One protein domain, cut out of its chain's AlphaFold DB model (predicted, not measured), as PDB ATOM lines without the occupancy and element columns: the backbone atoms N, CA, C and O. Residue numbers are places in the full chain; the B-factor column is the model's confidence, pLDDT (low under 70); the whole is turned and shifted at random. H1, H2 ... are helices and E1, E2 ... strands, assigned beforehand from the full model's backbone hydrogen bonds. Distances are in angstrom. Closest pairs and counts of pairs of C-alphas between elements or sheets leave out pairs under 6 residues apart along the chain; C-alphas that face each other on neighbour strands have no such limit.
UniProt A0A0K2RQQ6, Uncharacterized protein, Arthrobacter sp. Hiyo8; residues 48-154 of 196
ATOM      1  N   ALA A  48      -7.685  13.730  -9.918       84.12
ATOM      2  CA  ALA A  48      -6.606  13.356  -9.009       84.12
ATOM      3  C   ALA A  48      -7.193  13.038  -7.627       84.12
ATOM      4  O   ALA A  48      -8.044  13.783  -7.133       84.12
ATOM      5  N   LEU A  49      -6.751  11.932  -7.024       82.94
ATOM      6  CA  LEU A  49      -7.229  11.415  -5.740       82.94
ATOM      7  C   LEU A  49      -6.054  11.280  -4.764       82.94
ATOM      8  O   LEU A  49      -5.126  10.509  -5.010       82.94
ATOM      9  N   LEU A  50      -6.108  12.002  -3.644       83.88
ATOM     10  CA  LEU A  50      -5.101  11.949  -2.581       83.88
ATOM     11  C   LEU A  50      -5.619  11.120  -1.395       83.88
ATOM     12  O   LEU A  50      -6.625  11.468  -0.776       83.88
ATOM     13  N   ALA A  51      -4.916  10.037  -1.066       76.94
ATOM     14  CA  ALA A  51      -5.254   9.103   0.005       76.94
ATOM     15  C   ALA A  51      -4.051   8.917   0.947       76.94
ATOM     16  O   ALA A  51      -3.179   8.075   0.724       76.94
ATOM     17  N   GLY A  52      -3.987   9.736   2.001       76.94
ATOM     18  CA  GLY A  52      -2.843   9.767   2.915       76.94
ATOM     19  C   GLY A  52      -1.569  10.185   2.179       76.94
ATOM     20  O   GLY A  52      -1.488  11.298   1.674       76.94
ATOM     21  N   TYR A  53      -0.599   9.273   2.093       79.62
ATOM     22  CA  TYR A  53       0.672   9.468   1.385       79.62
ATOM     23  C   TYR A  53       0.638   9.001  -0.088       79.62
ATOM     24  O   TYR A  53       1.682   8.820  -0.706       79.62
ATOM     25  N   ARG A  54      -0.541   8.742  -0.666       81.75
ATOM     26  CA  ARG A  54      -0.672   8.199  -2.029       81.75
ATOM     27  C   ARG A  54      -1.477   9.122  -2.931       81.75
ATOM     28  O   ARG A  54      -2.568   9.539  -2.550       81.75
ATOM     29  N   LEU A  55      -0.971   9.384  -4.131       85.44
ATOM     30  CA  LEU A  55      -1.615  10.218  -5.143       85.44
ATOM     31  C   LEU A  55      -1.927   9.368  -6.380       85.44
ATOM     32  O   LEU A  55      -1.019   8.889  -7.052       85.44
ATOM     33  N   ALA A  56      -3.206   9.186  -6.687       87.44
ATOM     34  CA  ALA A  56      -3.639   8.572  -7.936       87.44
ATOM     35  C   ALA A  56      -4.051   9.657  -8.936       87.44
ATOM     36  O   ALA A  56      -4.968  10.434  -8.664       87.44
ATOM     37  N   LEU A  57      -3.385   9.699 -10.086       88.44
ATOM     38  CA  LEU A  57      -3.741  10.539 -11.227       88.44
ATOM     39  C   LEU A  57      -4.555   9.704 -12.218       88.44
ATOM     40  O   LEU A  57      -4.193   8.567 -12.516       88.44
ATOM     41  N   ILE A  58      -5.653  10.253 -12.726       88.62
ATOM     42  CA  ILE A  58      -6.589   9.551 -13.605       88.62
ATOM     43  C   ILE A  58      -6.820  10.404 -14.851       88.62
ATOM     44  O   ILE A  58      -7.421  11.477 -14.772       88.62
ATOM     45  N   GLY A  59      -6.358   9.910 -15.997       87.31
ATOM     46  CA  GLY A  59      -6.788  10.374 -17.315       87.31
ATOM     47  C   GLY A  59      -7.773   9.375 -17.921       87.31
ATOM     48  O   GLY A  59      -7.726   8.184 -17.608       87.31
ATOM     49  N   SER A  60      -8.663   9.832 -18.788       85.38
ATOM     50  CA  SER A  60      -9.634   8.987 -19.481       85.38
ATOM     51  C   SER A  60      -9.529   9.122 -21.001       85.38
ATOM     52  O   SER A  60      -9.024  10.107 -21.533       85.38
ATOM     53  N   MET A  61      -9.987   8.100 -21.723       87.31
ATOM     54  CA  MET A  61     -10.102   8.141 -23.179       87.31
ATOM     55  C   MET A  61     -11.306   7.319 -23.647       87.31
ATOM     56  O   MET A  61     -11.610   6.261 -23.092       87.31
ATOM     57  N   LEU A  62     -11.995   7.782 -24.691       85.75
ATOM     58  CA  LEU A  62     -13.171   7.100 -25.235       85.75
ATOM     59  C   LEU A  62     -12.819   6.392 -26.546       85.75
ATOM     60  O   LEU A  62     -12.514   7.038 -27.551       85.75
ATOM     61  N   LEU A  63     -12.899   5.060 -26.547       84.81
ATOM     62  CA  LEU A  63     -12.617   4.219 -27.713       84.81
ATOM     63  C   LEU A  63     -13.877   3.461 -28.159       84.81
ATOM     64  O   LEU A  63     -14.749   3.182 -27.340       84.81
ATOM     65  N   PRO A  64     -14.018   3.120 -29.455       83.00
ATOM     66  CA  PRO A  64     -15.046   2.185 -29.915       83.00
ATOM     67  C   PRO A  64     -15.067   0.878 -29.105       83.00
ATOM     68  O   PRO A  64     -14.029   0.432 -28.624       83.00
ATOM     69  N   LYS A  65     -16.226   0.212 -29.020       83.00
ATOM     70  CA  LYS A  65     -16.282  -1.154 -28.482       83.00
ATOM     71  C   LYS A  65     -15.404  -2.116 -29.287       83.00
ATOM     72  O   LYS A  65     -15.380  -2.073 -30.519       83.00
ATOM     73  N   GLY A  66     -14.717  -3.009 -28.582       83.94
ATOM     74  CA  GLY A  66     -13.847  -4.028 -29.160       83.94
ATOM     75  C   GLY A  66     -12.885  -4.624 -28.132       83.94
ATOM     76  O   GLY A  66     -12.832  -4.181 -26.984       83.94
ATOM     77  N   ALA A  67     -12.110  -5.617 -28.571       86.62
ATOM     78  CA  ALA A  67     -10.898  -6.046 -27.883       86.62
ATOM     79  C   ALA A  67      -9.722  -5.172 -28.342       86.62
ATOM     80  O   ALA A  67      -9.537  -4.958 -29.545       86.62
ATOM     81  N   TYR A  68      -8.956  -4.657 -27.389       88.44
ATOM     82  CA  TYR A  68      -7.760  -3.846 -27.593       88.44
ATOM     83  C   TYR A  68      -6.591  -4.548 -26.919       88.44
ATOM     84  O   TYR A  68      -6.723  -5.002 -25.788       88.44
ATOM     85  N   ALA A  69      -5.442  -4.610 -27.580       88.19
ATOM     86  CA  ALA A  69      -4.246  -5.188 -26.991       88.19
ATOM     87  C   ALA A  69      -3.254  -4.087 -26.600       88.19
ATOM     88  O   ALA A  69      -2.863  -3.276 -27.441       88.19
ATOM     89  N   TRP A  70      -2.853  -4.056 -25.332       87.00
ATOM     90  CA  TRP A  70      -1.824  -3.155 -24.814       87.00
ATOM     91  C   TRP A  70      -0.447  -3.798 -24.968       87.00
ATOM     92  O   TRP A  70      -0.245  -4.921 -24.505       87.00
ATOM     93  N   ASP A  71       0.494  -3.095 -25.601       79.38
ATOM     94  CA  ASP A  71       1.860  -3.585 -25.851       79.38
ATOM     95  C   ASP A  71       2.955  -2.896 -25.015       79.38
ATOM     96  O   ASP A  71       4.135  -3.184 -25.204       79.38
ATOM     97  N   GLY A  72       2.570  -1.998 -24.103       79.00
ATOM     98  CA  GLY A  72       3.483  -1.162 -23.320       79.00
ATOM     99  C   GLY A  72       3.656   0.264 -23.853       79.00
ATOM    100  O   GLY A  72       4.152   1.106 -23.112       79.00
ATOM    101  N   VAL A  73       3.224   0.558 -25.086       79.44
ATOM    102  CA  VAL A  73       3.356   1.890 -25.714       79.44
ATOM    103  C   VAL A  73       2.032   2.385 -26.305       79.44
ATOM    104  O   VAL A  73       1.714   3.569 -26.202       79.44
ATOM    105  N   ALA A  74       1.239   1.504 -26.919       84.31
ATOM    106  CA  ALA A  74      -0.015   1.859 -27.575       84.31
ATOM    107  C   ALA A  74      -1.096   0.769 -27.464       84.31
ATOM    108  O   ALA A  74      -0.826  -0.427 -27.318       84.31
ATOM    109  N   LEU A  75      -2.357   1.188 -27.578       85.81
ATOM    110  CA  LEU A  75      -3.510   0.295 -27.674       85.81
ATOM    111  C   LEU A  75      -3.731  -0.110 -29.136       85.81
ATOM    112  O   LEU A  75      -4.089   0.712 -29.984       85.81
ATOM    113  N   LYS A  76      -3.533  -1.393 -29.436       88.00
ATOM    114  CA  LYS A  76      -3.673  -1.969 -30.779       88.00
ATOM    115  C   LYS A  76      -5.056  -2.580 -30.985       88.00
ATOM    116  O   LYS A  76      -5.500  -3.405 -30.190       88.00
ATOM    117  N   HIS A  77      -5.714  -2.225 -32.086       86.00
ATOM    118  CA  HIS A  77      -7.018  -2.766 -32.476       86.00
ATOM    119  C   HIS A  77      -7.171  -2.789 -34.001       86.00
ATOM    120  O   HIS A  77      -7.035  -1.760 -34.661       86.00
ATOM    121  N   GLY A  78      -7.461  -3.960 -34.579       80.06
ATOM    122  CA  GLY A  78      -7.742  -4.100 -36.017       80.06
ATOM    123  C   GLY A  78      -6.631  -3.574 -36.940       80.06
ATOM    124  O   GLY A  78      -6.924  -2.945 -37.953       80.06
ATOM    125  N   GLY A  79      -5.362  -3.748 -36.554       77.44
ATOM    126  CA  GLY A  79      -4.199  -3.218 -37.283       77.44
ATOM    127  C   GLY A  79      -3.934  -1.718 -37.089       77.44
ATOM    128  O   GLY A  79      -2.958  -1.203 -37.628       77.44
ATOM    129  N   ARG A  80      -4.761  -1.008 -36.311       80.44
ATOM    130  CA  ARG A  80      -4.532   0.390 -35.920       80.44
ATOM    131  C   ARG A  80      -3.855   0.451 -34.557       80.44
ATOM    132  O   ARG A  80      -4.154  -0.362 -33.684       80.44
ATOM    133  N   SER A  81      -2.985   1.437 -34.388       82.88
ATOM    134  CA  SER A  81      -2.374   1.796 -33.110       82.88
ATOM    135  C   SER A  81      -3.013   3.087 -32.606       82.88
ATOM    136  O   SER A  81      -3.196   4.013 -33.398       82.88
ATOM    137  N   VAL A  82      -3.360   3.151 -31.323       83.38
ATOM    138  CA  VAL A  82      -3.880   4.357 -30.667       83.38
ATOM    139  C   VAL A  82      -2.980   4.671 -29.468       83.38
ATOM    140  O   VAL A  82      -2.867   3.817 -28.585       83.38
ATOM    141  N   PRO A  83      -2.312   5.838 -29.422       79.88
ATOM    142  CA  PRO A  83      -1.540   6.225 -28.248       79.88
ATOM    143  C   PRO A  83      -2.486   6.478 -27.061       79.88
ATOM    144  O   PRO A  83      -3.598   6.972 -27.263       79.88
ATOM    145  N   PRO A  84      -2.087   6.136 -25.827       76.31
ATOM    146  CA  PRO A  84      -2.782   6.596 -24.632       76.31
ATOM    147  C   PRO A  84      -2.436   8.069 -24.338       76.31
ATOM    148  O   PRO A  84      -1.429   8.572 -24.843       76.31
ATOM    149  N   PRO A  85      -3.202   8.746 -23.462       75.75
ATOM    150  CA  PRO A  85      -2.783  10.012 -22.873       75.75
ATOM    151  C   PRO A  85      -1.399   9.896 -22.214       75.75
ATOM    152  O   PRO A  85      -1.088   8.883 -21.578       75.75
ATOM    153  N   GLN A  86      -0.583  10.946 -22.316       78.06
ATOM    154  CA  GLN A  86       0.810  11.024 -21.848       78.06
ATOM    155  C   GLN A  86       0.919  11.209 -20.322       78.06
ATOM    156  O   GLN A  86       1.684  12.029 -19.811       78.06
ATOM    157  N   LEU A  87       0.147  10.421 -19.574       81.19
ATOM    158  CA  LEU A  87       0.040  10.496 -18.120       81.19
ATOM    159  C   LEU A  87       1.368  10.177 -17.409       81.19
ATOM    160  O   LEU A  87       1.606  10.686 -16.319       81.19
ATOM    161  N   GLU A  88       2.251   9.390 -18.032       82.75
ATOM    162  CA  GLU A  88       3.543   8.976 -17.462       82.75
ATOM    163  C   GLU A  88       4.455  10.172 -17.163       82.75
ATOM    164  O   GLU A  88       5.043  10.246 -16.084       82.75
ATOM    165  N   LEU A  89       4.512  11.150 -18.075       82.81
ATOM    166  CA  LEU A  89       5.291  12.373 -17.887       82.81
ATOM    167  C   LEU A  89       4.800  13.163 -16.663       82.81
ATOM    168  O   LEU A  89       5.604  13.714 -15.913       82.81
ATOM    169  N   ILE A  90       3.484  13.176 -16.429       83.88
ATOM    170  CA  ILE A  90       2.860  13.927 -15.333       83.88
ATOM    171  C   ILE A  90       2.963  13.163 -14.006       83.88
ATOM    172  O   ILE A  90       3.238  13.779 -12.979       83.88
ATOM    173  N   VAL A  91       2.821  11.831 -14.016       85.38
ATOM    174  CA  VAL A  91       3.105  10.966 -12.855       85.38
ATOM    175  C   VAL A  91       4.550  11.160 -12.408       85.38
ATOM    176  O   VAL A  91       4.786  11.436 -11.234       85.38
ATOM    177  N   ARG A  92       5.505  11.106 -13.345       86.19
ATOM    178  CA  ARG A  92       6.920  11.364 -13.065       86.19
ATOM    179  C   ARG A  92       7.136  12.766 -12.489       86.19
ATOM    180  O   ARG A  92       7.769  12.890 -11.448       86.19
ATOM    181  N   HIS A  93       6.586  13.803 -13.117       83.31
ATOM    182  CA  HIS A  93       6.760  15.181 -12.652       83.31
ATOM    183  C   HIS A  93       6.163  15.409 -11.250       83.31
ATOM    184  O   HIS A  93       6.791  16.031 -10.395       83.31
ATOM    185  N   MET A  94       4.989  14.839 -10.964       80.38
ATOM    186  CA  MET A  94       4.386  14.875  -9.626       80.38
ATOM    187  C   MET A  94       5.207  14.082  -8.601       80.38
ATOM    188  O   MET A  94       5.294  14.500  -7.449       80.38
ATOM    189  N   GLN A  95       5.841  12.979  -9.008       86.12
ATOM    190  CA  GLN A  95       6.732  12.187  -8.157       86.12
ATOM    191  C   GLN A  95       8.055  12.914  -7.853       86.12
ATOM    192  O   GLN A  95       8.597  12.748  -6.761       86.12
ATOM    193  N   GLU A  96       8.546  13.741  -8.784       83.38
ATOM    194  CA  GLU A  96       9.704  14.632  -8.607       83.38
ATOM    195  C   GLU A  96       9.382  15.829  -7.683       83.38
ATOM    196  O   GLU A  96      10.230  16.220  -6.882       83.38
ATOM    197  N   ILE A  97       8.160  16.381  -7.735       80.88
ATOM    198  CA  ILE A  97       7.702  17.457  -6.826       80.88
ATOM    199  C   ILE A  97       7.395  16.922  -5.417       80.88
ATOM    200  O   ILE A  97       7.699  17.579  -4.421       80.88
ATOM    201  N   PHE A  98       6.779  15.740  -5.323       80.94
ATOM    202  CA  PHE A  98       6.321  15.136  -4.072       80.94
ATOM    203  C   PHE A  98       6.959  13.751  -3.843       80.94
ATOM    204  O   PHE A  98       6.249  12.745  -3.867       80.94
ATOM    205  N   PRO A  99       8.278  13.660  -3.574       81.25
ATOM    206  CA  PRO A  99       8.978  12.379  -3.385       81.25
ATOM    207  C   PRO A  99       8.472  11.563  -2.181       81.25
ATOM    208  O   PRO A  99       8.621  10.347  -2.149       81.25
ATOM    209  N   GLU A 100       7.844  12.226  -1.208       78.69
ATOM    210  CA  GLU A 100       7.181  11.618  -0.042       78.69
ATOM    211  C   GLU A 100       5.839  10.939  -0.386       78.69
ATOM    212  O   GLU A 100       5.323  10.140   0.400       78.69
ATOM    213  N   LEU A 101       5.238  11.269  -1.537       79.44
ATOM    214  CA  LEU A 101       4.001  10.649  -2.006       79.44
ATOM    215  C   LEU A 101       4.315   9.494  -2.954       79.44
ATOM    216  O   LEU A 101       5.165   9.616  -3.826       79.44
ATOM    217  N   ASN A 102       3.576   8.393  -2.846       83.50
ATOM    218  CA  ASN A 102       3.567   7.359  -3.879       83.50
ATOM    219  C   ASN A 102       2.589   7.790  -4.986       83.50
ATOM    220  O   ASN A 102       1.374   7.812  -4.749       83.50
ATOM    221  N   VAL A 103       3.110   8.187  -6.151       85.06
ATOM    222  CA  VAL A 103       2.299   8.652  -7.286       85.06
ATOM    223  C   VAL A 103       2.047   7.508  -8.272       85.06
ATOM    224  O   VAL A 103       2.977   6.864  -8.746       85.06
ATOM    225  N   THR A 104       0.779   7.277  -8.612       87.31
ATOM    226  CA  THR A 104       0.341   6.235  -9.560       87.31
ATOM    227  C   THR A 104      -0.597   6.820 -10.609       87.31
ATOM    228  O   THR A 104      -1.399   7.701 -10.300       87.31
ATOM    229  N   GLY A 105      -0.510   6.346 -11.850       88.56
ATOM    230  CA  GLY A 105      -1.382   6.757 -12.946       88.56
ATOM    231  C   GLY A 105      -2.362   5.666 -13.377       88.56
ATOM    232  O   GLY A 105      -1.988   4.501 -13.515       88.56
ATOM    233  N   TRP A 106      -3.593   6.063 -13.692       89.69
ATOM    234  CA  TRP A 106      -4.551   5.250 -14.438       89.69
ATOM    235  C   TRP A 106      -5.010   5.958 -15.710       89.69
ATOM    236  O   TRP A 106      -5.486   7.090 -15.658       89.69
ATOM    237  N   VAL A 107      -4.921   5.259 -16.842       89.69
ATOM    238  CA  VAL A 107      -5.624   5.622 -18.079       89.69
ATOM    239  C   VAL A 107      -6.879   4.766 -18.176       89.69
ATOM    240  O   VAL A 107      -6.800   3.539 -18.280       89.69
ATOM    241  N   VAL A 108      -8.041   5.413 -18.128       89.81
ATOM    242  CA  VAL A 108      -9.349   4.754 -18.097       89.81
ATOM    243  C   VAL A 108      -9.966   4.782 -19.484       89.81
ATOM    244  O   VAL A 108     -10.357   5.832 -19.993       89.81
ATOM    245  N   VAL A 109     -10.069   3.614 -20.104       88.94
ATOM    246  CA  VAL A 109     -10.688   3.467 -21.417       88.94
ATOM    247  C   VAL A 109     -12.181   3.202 -21.247       88.94
ATOM    248  O   VAL A 109     -12.582   2.262 -20.557       88.94
ATOM    249  N   HIS A 110     -13.006   4.015 -21.902       87.19
ATOM    250  CA  HIS A 110     -14.463   3.897 -21.888       87.19
ATOM    251  C   HIS A 110     -15.006   3.507 -23.268       87.19
ATOM    252  O   HIS A 110     -14.615   4.089 -24.282       87.19
ATOM    253  N   SER A 111     -15.952   2.565 -23.293       83.69
ATOM    254  CA  SER A 111     -16.795   2.282 -24.461       83.69
ATOM    255  C   SER A 111     -17.983   3.262 -24.532       83.69
ATOM    256  O   SER A 111     -18.602   3.527 -23.496       83.69
ATOM    257  N   PRO A 112     -18.375   3.773 -25.720       82.12
ATOM    258  CA  PRO A 112     -19.560   4.624 -25.882       82.12
ATOM    259  C   PRO A 112     -20.877   3.909 -25.548       82.12
ATOM    260  O   PRO A 112     -21.887   4.575 -25.343       82.12
ATOM    261  N   ASP A 113     -20.879   2.575 -25.497       80.44
ATOM    262  CA  ASP A 113     -22.042   1.766 -25.124       80.44
ATOM    263  C   ASP A 113     -22.278   1.712 -23.595       80.44
ATOM    264  O   ASP A 113     -23.243   1.104 -23.139       80.44
ATOM    265  N   GLY A 114     -21.409   2.332 -22.783       75.12
ATOM    266  CA  GLY A 114     -21.597   2.493 -21.332       75.12
ATOM    267  C   GLY A 114     -21.339   1.247 -20.471       75.12
ATOM    268  O   GLY A 114     -21.380   1.341 -19.245       75.12
ATOM    269  N   ASN A 115     -21.039   0.094 -21.074       82.56
ATOM    270  CA  ASN A 115     -20.666  -1.126 -20.354       82.56
ATOM    271  C   ASN A 115     -19.314  -0.938 -19.620       82.56
ATOM    272  O   ASN A 115     -18.301  -0.725 -20.287       82.56
ATOM    273  N   PRO A 116     -19.240  -1.059 -18.278       83.62
ATOM    274  CA  PRO A 116     -18.001  -0.829 -17.527       83.62
ATOM    275  C   PRO A 116     -16.924  -1.902 -17.750       83.62
ATOM    276  O   PRO A 116     -15.764  -1.684 -17.394       83.62
ATOM    277  N   HIS A 117     -17.287  -3.053 -18.322       85.56
ATOM    278  CA  HIS A 117     -16.354  -4.109 -18.717       85.56
ATOM    279  C   HIS A 117     -15.839  -3.950 -20.159       85.56
ATOM    280  O   HIS A 117     -15.020  -4.757 -20.597       85.56
ATOM    281  N   GLU A 118     -16.284  -2.919 -20.888       84.31
ATOM    282  CA  GLU A 118     -15.807  -2.596 -22.233       84.31
ATOM    283  C   GLU A 118     -15.008  -1.275 -22.275       84.31
ATOM    284  O   GLU A 118     -15.361  -0.312 -21.590       84.31
ATOM    285  N   PRO A 119     -13.981  -1.179 -23.143       84.25
ATOM    286  CA  PRO A 119     -13.455  -2.258 -23.981       84.25
ATOM    287  C   PRO A 119     -12.746  -3.355 -23.171       84.25
ATOM    288  O   PRO A 119     -12.388  -3.172 -22.003       84.25
ATOM    289  N   VAL A 120     -12.550  -4.512 -23.805       86.00
ATOM    290  CA  VAL A 120     -11.680  -5.567 -23.267       86.00
ATOM    291  C   VAL A 120     -10.241  -5.179 -23.592       86.00
ATOM    292  O   VAL A 120      -9.952  -4.833 -24.738       86.00
ATOM    293  N   ILE A 121      -9.360  -5.195 -22.590       87.12
ATOM    294  CA  ILE A 121      -7.954  -4.799 -22.731       87.12
ATOM    295  C   ILE A 121      -7.067  -5.998 -22.398       87.12
ATOM    296  O   ILE A 121      -6.917  -6.371 -21.234       87.12
ATOM    297  N   ASP A 122      -6.481  -6.591 -23.433       87.12
ATOM    298  CA  ASP A 122      -5.527  -7.689 -23.316       87.12
ATOM    299  C   ASP A 122      -4.117  -7.120 -23.151       87.12
ATOM    300  O   ASP A 122      -3.574  -6.469 -24.044       87.12
ATOM    301  N   HIS A 123      -3.497  -7.352 -21.997       83.88
ATOM    302  CA  HIS A 123      -2.132  -6.896 -21.741       83.88
ATOM    303  C   HIS A 123      -1.133  -7.925 -22.270       83.88
ATOM    304  O   HIS A 123      -0.955  -8.985 -21.659       83.88
ATOM    305  N   TYR A 124      -0.437  -7.611 -23.366       67.81
ATOM    306  CA  TYR A 124       0.706  -8.416 -23.781       67.81
ATOM    307  C   TYR A 124       1.780  -8.340 -22.695       67.81
ATOM    308  O   TYR A 124       2.383  -7.294 -22.476       67.81
ATOM    309  N   ARG A 125       2.018  -9.478 -22.031       55.16
ATOM    310  CA  ARG A 125       3.029  -9.660 -20.980       55.16
ATOM    311  C   ARG A 125       2.802  -8.780 -19.736       55.16
ATOM    312  O   ARG A 125       3.610  -7.912 -19.417       55.16
ATOM    313  N   ARG A 126       1.782  -9.114 -18.933       52.66
ATOM    314  CA  ARG A 126       1.849  -8.846 -17.484       52.66
ATOM    315  C   ARG A 126       3.090  -9.559 -16.932       52.66
ATOM    316  O   ARG A 126       3.096 -10.783 -16.863       52.66
ATOM    317  N   GLN A 127       4.130  -8.810 -16.573       43.16
ATOM    318  CA  GLN A 127       5.192  -9.318 -15.705       43.16
ATOM    319  C   GLN A 127       4.713  -9.122 -14.268       43.16
ATOM    320  O   GLN A 127       4.409  -7.999 -13.868       43.16
ATOM    321  N   ASP A 128       4.552 -10.211 -13.520       38.34
ATOM    322  CA  ASP A 128       3.976 -10.136 -12.179       38.34
ATOM    323  C   ASP A 128       4.886  -9.337 -11.234       38.34
ATOM    324  O   ASP A 128       6.058  -9.658 -11.049       38.34
ATOM    325  N   GLY A 129       4.322  -8.280 -10.645       45.34
ATOM    326  CA  GLY A 129       5.008  -7.357  -9.738       45.34
ATOM    327  C   GLY A 129       5.373  -6.002 -10.350       45.34
ATOM    328  O   GLY A 129       5.425  -5.023  -9.609       45.34
ATOM    329  N   ASP A 130       5.551  -5.903 -11.672       43.66
ATOM    330  CA  ASP A 130       5.885  -4.630 -12.325       43.66
ATOM    331  C   ASP A 130       4.621  -3.805 -12.614       43.66
ATOM    332  O   ASP A 130       4.019  -3.851 -13.692       43.66
ATOM    333  N   PHE A 131       4.181  -3.059 -11.601       51.19
ATOM    334  CA  PHE A 131       3.209  -1.991 -11.782       51.19
ATOM    335  C   PHE A 131       3.907  -0.777 -12.400       51.19
ATOM    336  O   PHE A 131       4.306   0.145 -11.688       51.19
ATOM    337  N   GLY A 132       4.010  -0.775 -13.733       60.38
ATOM    338  CA  GLY A 132       4.401   0.411 -14.494       60.38
ATOM    339  C   GLY A 132       3.627   1.647 -14.023       60.38
ATOM    340  O   GLY A 132       2.441   1.557 -13.691       60.38
ATOM    341  N   SER A 133       4.320   2.788 -13.970       70.75
ATOM    342  CA  SER A 133       3.872   4.036 -13.321       70.75
ATOM    343  C   SER A 133       2.479   4.505 -13.762       70.75
ATOM    344  O   SER A 133       1.758   5.120 -12.976       70.75
ATOM    345  N   VAL A 134       2.085   4.165 -14.992       84.69
ATOM    346  CA  VAL A 134       0.724   4.261 -15.519       84.69
ATOM    347  C   VAL A 134       0.197   2.868 -15.860       84.69
ATOM    348  O   VAL A 134       0.811   2.136 -16.636       84.69
ATOM    349  N   GLN A 135      -0.995   2.529 -15.364       87.69
ATOM    350  CA  GLN A 135      -1.738   1.346 -15.805       87.69
ATOM    351  C   GLN A 135      -2.913   1.750 -16.697       87.69
ATOM    352  O   GLN A 135      -3.658   2.674 -16.372       87.69
ATOM    353  N   ILE A 136      -3.139   1.014 -17.785       87.94
ATOM    354  CA  ILE A 136      -4.333   1.189 -18.621       87.94
ATOM    355  C   ILE A 136      -5.407   0.190 -18.188       87.94
ATOM    356  O   ILE A 136      -5.118  -0.989 -18.003       87.94
ATOM    357  N   VAL A 137      -6.641   0.652 -18.006       90.12
ATOM    358  CA  VAL A 137      -7.764  -0.147 -17.490       90.12
ATOM    359  C   VAL A 137      -9.079   0.267 -18.150       90.12
ATOM    360  O   VAL A 137      -9.227   1.404 -18.578       90.12
ATOM    361  N   ASN A 138     -10.072  -0.626 -18.195       91.19
ATOM    362  CA  ASN A 138     -11.463  -0.202 -18.397       91.19
ATOM    363  C   ASN A 138     -12.083   0.269 -17.066       91.19
ATOM    364  O   ASN A 138     -11.473   0.126 -16.002       91.19
ATOM    365  N   ALA A 139     -13.298   0.819 -17.099       86.69
ATOM    366  CA  ALA A 139     -13.945   1.380 -15.907       86.69
ATOM    367  C   ALA A 139     -14.089   0.370 -14.744       86.69
ATOM    368  O   ALA A 139     -13.903   0.733 -13.580       86.69
ATOM    369  N   SER A 140     -14.351  -0.912 -15.033       86.31
ATOM    370  CA  SER A 140     -14.387  -1.969 -14.009       86.31
ATOM    371  C   SER A 140     -13.000  -2.285 -13.429       86.31
ATOM    372  O   SER A 140     -12.870  -2.536 -12.228       86.31
ATOM    373  N   GLY A 141     -11.957  -2.206 -14.261       86.31
ATOM    374  CA  GLY A 141     -10.559  -2.310 -13.851       86.31
ATOM    375  C   GLY A 141     -10.139  -1.160 -12.933       86.31
ATOM    376  O   GLY A 141      -9.555  -1.424 -11.883       86.31
ATOM    377  N   LEU A 142     -10.523   0.084 -13.253       87.31
ATOM    378  CA  LEU A 142     -10.312   1.242 -12.377       87.31
ATOM    379  C   LEU A 142     -11.008   1.050 -11.025       87.31
ATOM    380  O   LEU A 142     -10.371   1.198  -9.988       87.31
ATOM    381  N   ALA A 143     -12.297   0.692 -11.015       85.88
ATOM    382  CA  ALA A 143     -13.051   0.520  -9.770       85.88
ATOM    383  C   ALA A 143     -12.417  -0.543  -8.849       85.88
ATOM    384  O   ALA A 143     -12.373  -0.375  -7.626       85.88
ATOM    385  N   ARG A 144     -11.866  -1.617  -9.433       86.31
ATOM    386  CA  ARG A 144     -11.089  -2.633  -8.712       86.31
ATOM    387  C   ARG A 144      -9.733  -2.099  -8.235       86.31
ATOM    388  O   ARG A 144      -9.417  -2.264  -7.058       86.31
ATOM    389  N   GLY A 145      -8.958  -1.466  -9.116       84.44
ATOM    390  CA  GLY A 145      -7.625  -0.932  -8.822       84.44
ATOM    391  C   GLY A 145      -7.656   0.139  -7.733       84.44
ATOM    392  O   GLY A 145      -6.953   0.016  -6.733       84.44
ATOM    393  N   LEU A 146      -8.564   1.111  -7.850       83.94
ATOM    394  CA  LEU A 146      -8.786   2.154  -6.850       83.94
ATOM    395  C   LEU A 146      -9.220   1.564  -5.500       83.94
ATOM    396  O   LEU A 146      -8.695   1.968  -4.464       83.94
ATOM    397  N   LYS A 147     -10.110   0.558  -5.483       81.94
ATOM    398  CA  LYS A 147     -10.454  -0.150  -4.237       81.94
ATOM    399  C   LYS A 147      -9.214  -0.793  -3.603       81.94
ATOM    400  O   LYS A 147      -9.006  -0.635  -2.405       81.94
ATOM    401  N   GLN A 148      -8.372  -1.473  -4.381       81.69
ATOM    402  CA  GLN A 148      -7.141  -2.096  -3.871       81.69
ATOM    403  C   GLN A 148      -6.109  -1.057  -3.389       81.69
ATOM    404  O   GLN A 148      -5.482  -1.257  -2.349       81.69
ATOM    405  N   PHE A 149      -5.966   0.069  -4.087       80.56
ATOM    406  CA  PHE A 149      -5.091   1.192  -3.726       80.56
ATOM    407  C   PHE A 149      -5.503   1.867  -2.412       80.56
ATOM    408  O   PHE A 149      -4.646   2.127  -1.566       80.56
ATOM    409  N   LEU A 150      -6.808   2.084  -2.210       78.94
ATOM    410  CA  LEU A 150      -7.359   2.630  -0.967       78.94
ATOM    411  C   LEU A 150      -7.281   1.619   0.192       78.94
ATOM    412  O   LEU A 150      -6.951   1.998   1.310       78.94
ATOM    413  N   SER A 151      -7.536   0.330  -0.060       73.62
ATOM    414  CA  SER A 151      -7.516  -0.718   0.977       73.62
ATOM    415  C   SER A 151      -6.121  -1.198   1.400       73.62
ATOM    416  O   SER A 151      -6.021  -1.935   2.374       73.62
ATOM    417  N   SER A 152      -5.048  -0.829   0.695       68.06
ATOM    418  CA  SER A 152      -3.677  -1.299   0.983       68.06
ATOM    419  C   SER A 152      -2.789  -0.256   1.678       68.06
ATOM    420  O   SER A 152      -1.567  -0.410   1.696       68.06
ATOM    421  N   GLY A 153      -3.368   0.833   2.194       57.91
ATOM    422  CA  GLY A 153      -2.642   1.956   2.797       57.91
ATOM    423  C   GLY A 153      -2.374   1.802   4.304       57.91
ATOM    424  O   GLY A 153      -3.338   1.717   5.061       57.91
ATOM    425  N   PRO A 154      -1.111   1.834   4.777       58.69
ATOM    426  CA  PRO A 154      -0.815   2.073   6.192       58.69
ATOM    427  C   PRO A 154      -1.230   3.491   6.635       58.69
ATOM    428  O   PRO A 154      -1.306   4.416   5.823       58.69
TER     429      PRO A 154
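Overview. This is residues 48 to 154 of the 196 residues of an uncharacterized protein of Arthrobacter sp. Hiyo8 (UniProt A0A0K2RQQ6). A strongly twisted sheet of four strands, E1, E2, E6 and E8, makes the core, with the helix H1 packed on one face and the helix H2 on the other, three layers in all. A second, smaller sheet of E5, E4, E3 and E7 sits at one end of the long axis, beyond the helices. The printed part has 107 residues with eight named strands and two named helices, in the order E1 E2 E3 E4 E5 H1 E6 E7 E8 H2; the class is mixed, helices and strands. Both sheets are mixed, one ordered E1 E2 E6 E8 and the other E5 E4 E3 E7. The whole is compact, with a radius of gyration of the C-alphas of 14.1 A, yet elongated, spanning 42 by 25 by 24 A.

Along the chain. Find C-alpha 48 at (-6.606, 13.356, -9.009), where E1, residues 48 to 51, begins. In the same sheet look for E2, residues 54 to 62, 26.4 A long; E6, residues 102 to 110, 25.7 A; and E8, residues 134 to 138, 13.3 A. H1, residues 87 to 97, runs 15.3 A from C-alpha 87 at (0.040, 10.496, -18.120). H2, residues 139 to 151, runs 18.2 A to C-alpha 151 at (-7.516, -0.718, 0.977). The second sheet has E3, residues 67 to 70, E4, residues 75 to 77, E5, residues 80 to 82, and E7, residues 120 to 123.

Arrangement. Start at E2 and E6, parallel at 18 degrees, with N 57 and O 104 2.8 A apart. E1 and E2 form an antiparallel hairpin, with N 49 and O 56 at 2.8 A, and E6 and E8 are parallel, with N 109 and O 137 at 2.8 A. H1 is on this sheet at a height of 8.7 A, over E6 and along the strands at 20 degrees on the local plane; its closest C-alphas to E6 are Gln 95 and Val 103, 5.7 A. H2 is on the opposite face, with C-alphas 139 and 108 the closest to E6, 6.1 A. In both helices every O i to N i+4 pair is within hydrogen-bond range. E3, E4 and E5 are a meander, each strand the antiparallel neighbour of the one before, with N 76 and O 69 at 2.8 A and N 77 and O 80 at 2.9 A. E3 and E7 are parallel, with N 68 and O 120 at 2.8 A. Between the sheets, the closest C-alphas of E7 and E8 are Ile 121 and Val 137, 7.0 A.

Size, cuts and confidence. The C-alphas farthest apart are those of Gly 79 and Pro 154, 43.9 A. The printed part has no cut and no long link. Mean pLDDT of the printed part is 80.3; look for values under 70 at residues 124 to 132 and 152 to 154.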